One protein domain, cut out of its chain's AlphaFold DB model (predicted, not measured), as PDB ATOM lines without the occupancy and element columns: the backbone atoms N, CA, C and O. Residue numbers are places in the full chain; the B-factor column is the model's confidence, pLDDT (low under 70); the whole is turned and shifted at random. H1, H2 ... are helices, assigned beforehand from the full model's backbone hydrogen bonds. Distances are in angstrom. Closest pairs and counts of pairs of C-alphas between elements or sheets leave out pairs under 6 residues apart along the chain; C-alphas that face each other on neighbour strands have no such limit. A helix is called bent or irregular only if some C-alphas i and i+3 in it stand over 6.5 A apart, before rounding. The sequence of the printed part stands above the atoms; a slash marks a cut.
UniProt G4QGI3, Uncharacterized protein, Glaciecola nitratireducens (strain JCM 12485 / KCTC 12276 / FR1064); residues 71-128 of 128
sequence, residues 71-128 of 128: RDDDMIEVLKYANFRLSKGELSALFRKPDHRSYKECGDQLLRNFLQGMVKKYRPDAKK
ATOM      1  N   ARG A  71      40.275 -23.937  25.986       97.38
ATOM      2  CA  ARG A  71      39.753 -22.597  25.738       97.38
ATOM      3  C   ARG A  71      40.130 -21.681  26.903       97.38
ATOM      4  O   ARG A  71      40.607 -22.134  27.943       97.38
ATOM      5  N   ASP A  72      39.894 -20.384  26.734       97.75
ATOM      6  CA  ASP A  72      40.217 -19.383  27.759       97.75
ATOM      7  C   ASP A  72      39.554 -19.703  29.104       97.75
ATOM      8  O   ASP A  72      40.198 -19.622  30.147       97.75
ATOM      9  N   ASP A  73      38.290 -20.135  29.072       97.75
ATOM     10  CA  ASP A  73      37.538 -20.494  30.276       97.75
ATOM     11  C   ASP A  73      38.140 -21.706  31.000       97.75
ATOM     12  O   ASP A  73      38.235 -21.690  32.227       97.75
ATOM     13  N   ASP A  74      38.641 -22.704  30.260       98.12
ATOM     14  CA  ASP A  74      39.291 -23.884  30.843       98.12
ATOM     15  C   ASP A  74      40.602 -23.495  31.548       98.12
ATOM     16  O   ASP A  74      40.897 -23.969  32.645       98.12
ATOM     17  N   MET A  75      41.387 -22.596  30.943       98.31
ATOM     18  CA  MET A  75      42.634 -22.104  31.535       98.31
ATOM     19  C   MET A  75      42.388 -21.259  32.788       98.31
ATOM     20  O   MET A  75      43.100 -21.401  33.783       98.31
ATOM     21  N   ILE A  76      41.373 -20.391  32.754       98.12
ATOM     22  CA  ILE A  76      40.963 -19.589  33.913       98.12
ATOM     23  C   ILE A  76      40.481 -20.506  35.039       98.12
ATOM     24  O   ILE A  76      40.826 -20.290  36.199       98.12
ATOM     25  N   GLU A  77      39.711 -21.544  34.719       97.62
ATOM     26  CA  GLU A  77      39.271 -22.538  35.694       97.62
ATOM     27  C   GLU A  77      40.459 -23.267  36.338       97.62
ATOM     28  O   GLU A  77      40.515 -23.377  37.561       97.62
ATOM     29  N   VAL A  78      41.456 -23.686  35.550       98.12
ATOM     30  CA  VAL A  78      42.695 -24.288  36.071       98.12
ATOM     31  C   VAL A  78      43.392 -23.362  37.075       98.12
ATOM     32  O   VAL A  78      43.764 -23.811  38.158       98.12
ATOM     33  N   LEU A  79      43.515 -22.066  36.776       97.56
ATOM     34  CA  LEU A  79      44.121 -21.094  37.698       97.56
ATOM     35  C   LEU A  79      43.318 -20.927  38.996       97.56
ATOM     36  O   LEU A  79      43.914 -20.789  40.068       97.56
ATOM     37  N   LYS A  80      41.982 -21.028  38.937       96.94
ATOM     38  CA  LYS A  80      41.127 -20.980  40.137       96.94
ATOM     39  C   LYS A  80      41.444 -22.109  41.118       96.94
ATOM     40  O   LYS A  80      41.450 -21.849  42.318       96.94
ATOM     41  N   TYR A  81      41.795 -23.313  40.655       96.00
ATOM     42  CA  TYR A  81      42.236 -24.397  41.551       96.00
ATOM     43  C   TYR A  81      43.503 -24.032  42.346       96.00
ATOM     44  O   TYR A  81      43.722 -24.525  43.457       96.00
ATOM     45  N   ALA A  82      44.346 -23.144  41.819       95.38
ATOM     46  CA  ALA A  82      45.515 -22.603  42.512       95.38
ATOM     47  C   ALA A  82      45.223 -21.310  43.299       95.38
ATOM     48  O   ALA A  82      46.159 -20.663  43.755       95.38
ATOM     49  N   ASN A  83      43.950 -20.938  43.489       95.12
ATOM     50  CA  ASN A  83      43.524 -19.656  44.065       95.12
ATOM     51  C   ASN A  83      44.086 -18.431  43.322       95.12
ATOM     52  O   ASN A  83      44.186 -17.345  43.890       95.12
ATOM     53  N   PHE A  84      44.428 -18.589  42.043       96.38
ATOM     54  CA  PHE A  84      44.936 -17.515  41.203       96.38
ATOM     55  C   PHE A  84      43.815 -17.008  40.294       96.38
ATOM     56  O   PHE A  84      43.212 -17.771  39.539       96.38
ATOM     57  N   ARG A  85      43.498 -15.714  40.382       95.44
ATOM     58  CA  ARG A  85      42.464 -15.078  39.555       95.44
ATOM     59  C   ARG A  85      43.131 -14.362  38.387       95.44
ATOM     60  O   ARG A  85      44.053 -13.587  38.598       95.44
ATOM     61  N   LEU A  86      42.646 -14.626  37.180       96.00
ATOM     62  CA  LEU A  86      43.106 -13.998  35.947       96.00
ATOM     63  C   LEU A  86      41.887 -13.733  35.060       96.00
ATOM     64  O   LEU A  86      41.047 -14.618  34.877       96.00
ATOM     65  N   SER A  87      41.764 -12.518  34.538       97.12
ATOM     66  CA  SER A  87      40.698 -12.158  33.604       97.12
ATOM     67  C   SER A  87      40.973 -12.692  32.192       97.12
ATOM     68  O   SER A  87      42.105 -13.024  31.836       97.12
ATOM     69  N   LYS A  88      39.940 -12.722  31.336       96.62
ATOM     70  CA  LYS A  88      40.103 -13.079  29.912       96.62
ATOM     71  C   LYS A  88      41.058 -12.131  29.178       96.62
ATOM     72  O   LYS A  88      41.827 -12.577  28.332       96.62
ATOM     73  N   GLY A  89      41.029 -10.838  29.514       97.44
ATOM     74  CA  GLY A  89      41.917  -9.836  28.919       97.44
ATOM     75  C   GLY A  89      43.384 -10.087  29.266       97.44
ATOM     76  O   GLY A  89      44.230 -10.123  28.373       97.44
ATOM     77  N   GLU A  90      43.670 -10.344  30.544       96.88
ATOM     78  CA  GLU A  90      45.023 -10.668  31.009       96.88
ATOM     79  C   GLU A  90      45.513 -12.008  30.448       96.88
ATOM     80  O   GLU A  90      46.655 -12.101  30.010       96.88
ATOM     81  N   LEU A  91      44.648 -13.026  30.372       97.81
ATOM     82  CA  LEU A  91      44.999 -14.293  29.730       97.81
ATOM     83  C   LEU A  91      45.326 -14.098  28.243       97.81
ATOM     84  O   LEU A  91      46.326 -14.624  27.758       97.81
ATOM     85  N   SER A  92      44.512 -13.324  27.516       96.94
ATOM     86  CA  SER A  92      44.743 -13.035  26.095       96.94
ATOM     87  C   SER A  92      46.085 -12.336  25.866       96.94
ATOM     88  O   SER A  92      46.765 -12.635  24.883       96.94
ATOM     89  N   ALA A  93      46.488 -11.442  26.775       97.81
ATOM     90  CA  ALA A  93      47.762 -10.729  26.715       97.81
ATOM     91  C   ALA A  93      48.981 -11.672  26.694       97.81
ATOM     92  O   ALA A  93      49.941 -11.403  25.970       97.81
ATOM     93  N   LEU A  94      48.910 -12.814  27.393       97.81
ATOM     94  CA  LEU A  94      49.979 -13.825  27.436       97.81
ATOM     95  C   LEU A  94      50.208 -14.531  26.092       97.81
ATOM     96  O   LEU A  94      51.267 -15.115  25.866       97.81
ATOM     97  N   PHE A  95      49.226 -14.509  25.189       96.69
ATOM     98  CA  PHE A  95      49.310 -15.198  23.898       96.69
ATOM     99  C   PHE A  95      49.548 -14.261  22.716       96.69
ATOM    100  O   PHE A  95      49.658 -14.737  21.584       96.69
ATOM    101  N   ARG A  96      49.644 -12.947  22.955       96.50
ATOM    102  CA  ARG A  96      50.007 -11.981  21.913       96.50
ATOM    103  C   ARG A  96      51.455 -12.194  21.466       96.50
ATOM    104  O   ARG A  96      52.242 -12.849  22.145       96.50
ATOM    105  N   LYS A  97      51.789 -11.663  20.292       93.62
ATOM    106  CA  LYS A  97      53.178 -11.622  19.830       93.62
ATOM    107  C   LYS A  97      53.979 -10.615  20.674       93.62
ATOM    108  O   LYS A  97      53.373  -9.630  21.092       93.62
ATOM    109  N   PRO A  98      55.287 -10.827  20.911       91.38
ATOM    110  CA  PRO A  98      56.097  -9.952  21.768       91.38
ATOM    111  C   PRO A  98      56.123  -8.469  21.367       91.38
ATOM    112  O   PRO A  98      56.244  -7.602  22.223       91.38
ATOM    113  N   ASP A  99      55.958  -8.165  20.080       94.38
ATOM    114  CA  ASP A  99      55.907  -6.811  19.512       94.38
ATOM    115  C   ASP A  99      54.552  -6.101  19.709       94.38
ATOM    116  O   ASP A  99      54.405  -4.909  19.442       94.38
ATOM    117  N   HIS A 100      53.529  -6.813  20.181       96.81
ATOM    118  CA  HIS A 100      52.193  -6.261  20.354       96.81
ATOM    119  C   HIS A 100      52.091  -5.418  21.637       96.81
ATOM    120  O   HIS A 100      52.422  -5.882  22.722       96.81
ATOM    121  N   ARG A 101      51.483  -4.223  21.566       95.50
ATOM    122  CA  ARG A 101      51.327  -3.285  22.711       95.50
ATOM    123  C   ARG A 101      50.710  -3.879  23.987       95.50
ATOM    124  O   ARG A 101      50.949  -3.402  25.089       95.50
ATOM    125  N   SER A 102      49.849  -4.880  23.825       95.88
ATOM    126  CA  SER A 102      49.163  -5.578  24.924       95.88
ATOM    127  C   SER A 102      49.791  -6.932  25.251       95.88
ATOM    128  O   SER A 102      49.146  -7.741  25.906       95.88
ATOM    129  N   TYR A 103      50.986  -7.223  24.742       97.38
ATOM    130  CA  TYR A 103      51.733  -8.409  25.133       97.38
ATOM    131  C   TYR A 103      52.127  -8.331  26.602       97.38
ATOM    132  O   TYR A 103      52.463  -7.263  27.123       97.38
ATOM    133  N   LYS A 104      52.062  -9.481  27.268       97.56
ATOM    134  CA  LYS A 104      52.570  -9.651  28.623       97.56
ATOM    135  C   LYS A 104      53.370 -10.940  28.707       97.56
ATOM    136  O   LYS A 104      52.905 -12.004  28.293       97.56
ATOM    137  N   GLU A 105      54.562 -10.832  29.274       97.12
ATOM    138  CA  GLU A 105      55.373 -11.987  29.627       97.12
ATOM    139  C   GLU A 105      54.678 -12.793  30.729       97.12
ATOM    140  O   GLU A 105      54.089 -12.253  31.669       97.12
ATOM    141  N   CYS A 106      54.726 -14.112  30.595       97.88
ATOM    142  CA  CYS A 106      54.246 -15.038  31.601       97.88
ATOM    143  C   CYS A 106      55.336 -15.200  32.666       97.88
ATOM    144  O   CYS A 106      56.366 -15.821  32.425       97.88
ATOM    145  N   GLY A 107      55.130 -14.640  33.856       96.88
ATOM    146  CA  GLY A 107      56.074 -14.816  34.962       96.88
ATOM    147  C   GLY A 107      56.039 -16.230  35.549       96.88
ATOM    148  O   GLY A 107      55.014 -16.919  35.491       96.88
ATOM    149  N   ASP A 108      57.132 -16.632  36.200       96.94
ATOM    150  CA  ASP A 108      57.280 -17.963  36.811       96.94
ATOM    151  C   ASP A 108      56.158 -18.288  37.797       96.94
ATOM    152  O   ASP A 108      55.669 -19.416  37.856       96.94
ATOM    153  N   GLN A 109      55.698 -17.289  38.556       97.00
ATOM    154  CA  GLN A 109      54.620 -17.467  39.524       97.00
ATOM    155  C   GLN A 109      53.290 -17.837  38.854       97.00
ATOM    156  O   GLN A 109      52.556 -18.679  39.377       97.00
ATOM    157  N   LEU A 110      52.979 -17.242  37.696       97.69
ATOM    158  CA  LEU A 110      51.759 -17.562  36.955       97.69
ATOM    159  C   LEU A 110      51.839 -18.985  36.409       97.69
ATOM    160  O   LEU A 110      50.911 -19.766  36.620       97.69
ATOM    161  N   LEU A 111      52.955 -19.344  35.765       98.06
ATOM    162  CA  LEU A 111      53.143 -20.692  35.233       98.06
ATOM    163  C   LEU A 111      53.114 -21.747  36.349       98.06
ATOM    164  O   LEU A 111      52.431 -22.763  36.214       98.06
ATOM    165  N   ARG A 112      53.774 -21.487  37.483       97.12
ATOM    166  CA  ARG A 112      53.743 -22.355  38.671       97.12
ATOM    167  C   ARG A 112      52.316 -22.580  39.162       97.12
ATOM    168  O   ARG A 112      51.921 -23.726  39.364       97.12
ATOM    169  N   ASN A 113      51.537 -21.510  39.320       98.00
ATOM    170  CA  ASN A 113      50.139 -21.609  39.737       98.00
ATOM    171  C   ASN A 113      49.299 -22.374  38.711       98.00
ATOM    172  O   ASN A 113      48.475 -23.199  39.095       98.00
ATOM    173  N   PHE A 114      49.537 -22.169  37.415       98.25
ATOM    174  CA  PHE A 114      48.857 -22.920  36.362       98.25
ATOM    175  C   PHE A 114      49.122 -24.427  36.479       98.25
ATOM    176  O   PHE A 114      48.183 -25.219  36.542       98.25
ATOM    177  N   LEU A 115      50.393 -24.829  36.592       97.06
ATOM    178  CA  LEU A 115      50.788 -26.233  36.738       97.06
ATOM    179  C   LEU A 115      50.246 -26.857  38.033       97.06
ATOM    180  O   LEU A 115      49.731 -27.975  38.010       97.06
ATOM    181  N   GLN A 116      50.286 -26.133  39.154       96.25
ATOM    182  CA  GLN A 116      49.672 -26.578  40.412       96.25
ATOM    183  C   GLN A 116      48.151 -26.732  40.289       96.25
ATOM    184  O   GLN A 116      47.583 -27.696  40.803       96.25
ATOM    185  N   GLY A 117      47.491 -25.812  39.584       97.06
ATOM    186  CA  GLY A 117      46.071 -25.894  39.261       97.06
ATOM    187  C   GLY A 117      45.738 -27.153  38.462       97.06
ATOM    188  O   GLY A 117      44.783 -27.855  38.787       97.06
ATOM    189  N   MET A 118      46.575 -27.505  37.479       97.00
ATOM    190  CA  MET A 118      46.426 -28.750  36.722       97.00
ATOM    191  C   MET A 118      46.575 -29.980  37.619       97.00
ATOM    192  O   MET A 118      45.757 -30.893  37.524       97.00
ATOM    193  N   VAL A 119      47.578 -30.014  38.503       95.12
ATOM    194  CA  VAL A 119      47.748 -31.129  39.450       95.12
ATOM    195  C   VAL A 119      46.490 -31.300  40.294       95.12
ATOM    196  O   VAL A 119      45.951 -32.397  40.343       95.12
ATOM    197  N   LYS A 120      45.957 -30.222  40.875       95.00
ATOM    198  CA  LYS A 120      44.727 -30.288  41.678       95.00
ATOM    199  C   LYS A 120      43.504 -30.732  40.873       95.00
ATOM    200  O   LYS A 120      42.683 -31.476  41.395       95.00
ATOM    201  N   LYS A 121      43.383 -30.299  39.614       94.44
ATOM    202  CA  LYS A 121      42.254 -30.658  38.741       94.44
ATOM    203  C   LYS A 121      42.290 -32.126  38.302       94.44
ATOM    204  O   LYS A 121      41.252 -32.774  38.284       94.44
ATOM    205  N   TYR A 122      43.461 -32.649  37.924       93.19
ATOM    206  CA  TYR A 122      43.588 -33.990  37.323       93.19
ATOM    207  C   TYR A 122      44.114 -35.068  38.264       93.19
ATOM    208  O   TYR A 122      44.061 -36.248  37.931       93.19
ATOM    209  N   ARG A 123      44.675 -34.680  39.408       92.19
ATOM    210  CA  ARG A 123      45.236 -35.585  40.414       92.19
ATOM    211  C   ARG A 123      44.758 -35.149  41.807       92.19
ATOM    212  O   ARG A 123      45.592 -34.765  42.626       92.19
ATOM    213  N   PRO A 124      43.440 -35.184  42.081       83.06
ATOM    214  CA  PRO A 124      42.887 -34.721  43.358       83.06
ATOM    215  C   PRO A 124      43.473 -35.476  44.563       83.06
ATOM    216  O   PRO A 124      43.634 -34.888  45.628       83.06
ATOM    217  N   ASP A 125      43.883 -36.732  44.364       87.00
ATOM    218  CA  ASP A 125      44.465 -37.590  45.404       87.00
ATOM    219  C   ASP A 125      45.997 -37.498  45.505       87.00
ATOM    220  O   ASP A 125      46.619 -38.215  46.294       87.00
ATOM    221  N   ALA A 126      46.646 -36.651  44.696       77.88
ATOM    222  CA  ALA A 126      48.081 -36.439  44.821       77.88
ATOM    223  C   ALA A 126      48.369 -35.775  46.174       77.88
ATOM    224  O   ALA A 126      48.065 -34.600  46.384       77.88
ATOM    225  N   LYS A 127      48.958 -36.545  47.096       59.91
ATOM    226  CA  LYS A 127      49.446 -36.031  48.379       59.91
ATOM    227  C   LYS A 127      50.433 -34.885  48.125       59.91
ATOM    228  O   LYS A 127      51.250 -34.973  47.206       59.91
ATOM    229  N   LYS A 128      50.299 -33.814  48.915       54.25
ATOM    230  CA  LYS A 128      51.260 -32.703  48.957       54.25
ATOM    231  C   LYS A 128      52.641 -33.186  49.375       54.25
ATOM    232  O   LYS A 128      52.691 -34.081  50.248       54.25
TER     233      LYS A 128
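AT A GLANCE: This is residues 71 to 128 of the 128 residues of an uncharacterized protein of Glaciecola nitratireducens (strain JCM 12485 / KCTC 12276 / FR1064) (UniProt G4QGI3). Three helices set crosswise make this model: H1 is the one that both others pack on, with short H2 set nearly at a right angle on its first part and the longest helix, H3, laid nearly at a right angle across its later part. A long loop, residues 94 to 107, swings away from H2 and comes back to H3, and a tail, residues 123 to 128, sticks out past the end of H3; Asp 99 in the loop and Asp 125 in the tail mark the two far ends. The 58 printed residues hold three named helices, in the order H1, H2, H3, and no named strand, and the class is all helix, with 31 residues in the helices. The whole is only just loose, close to compact, with a radius of gyration of the C-alphas of 12.5 A, and its C-alphas span 42 by 21 by 15 A.

HOW THE PARTS SIT: Begin near the first printed residue, with H1, residues 72 to 81. Going on along the lines you come to H2, residues 88 to 93, which touches H1 with 6 pairs of C-alphas within 8 A. Look for their closest C-alphas at the first residue of each, Asp 72 and Lys 88, which are 6.7 A apart. The two helices are about perpendicular, their lines at 78 degrees, and their centres are 11.9 A apart. Go on to H3, residues 108 to 122, which touches H1 with 14 pairs of C-alphas within 8 A. Their closest C-alphas are those of Tyr 81, the last residue of H1, and Gly 117, 4.7 A apart. The lines of H1 and H3 are about perpendicular, at 86 degrees, and their centres are 9.7 A apart. H2 and H3 are apart, though they follow each other in the chain. In the backbone, check the O of each residue i against the N of residue i+4: in H1, H2 and H3 every such pair is within hydrogen-bond range. No helix is bent or irregular.

IN THESE COORDINATES: Find C-alpha 72 at (40.217, -19.383, 27.759); from there H1 runs 14.8 A to C-alpha 81 at (42.236, -24.397, 41.551), and you can watch z rise between the two. After six residues, find C-alpha 88 at (40.103, -13.079, 29.912), where H2 begins; its six residues end at Ala 93. Then pass the loop and find C-alpha 108 at (57.280, -17.963, 36.811). From there H3, with 15 residues, runs 21.1 A to C-alpha 122 at (43.588, -33.990, 37.323), with x and y falling while z ends close to where it began.

THE WHOLE: Measure the size from Asp 99 to Asp 125: their C-alphas, the two farthest apart, are 41.8 A from each other. The outline of the C-alphas is only just a rod. From the first printed C-alpha, of Arg 71, to the last, of Lys 128, is 27.8 A. The link from H1 to H2, 6 residues, is short but not tight. The link from H2 to H3 is long, with 14 residues, 94 to 107, whose C-alphas lie 9 to 21 A from the mean of all C-alphas. Residues 123 to 128 stand free, and Lys 128 is the chain's last residue. The printed part has no cut. In the B-factor column the mean pLDDT of the printed part is 94.5, and two residues, 127 to 128, are under 70, where the model's confidence is low.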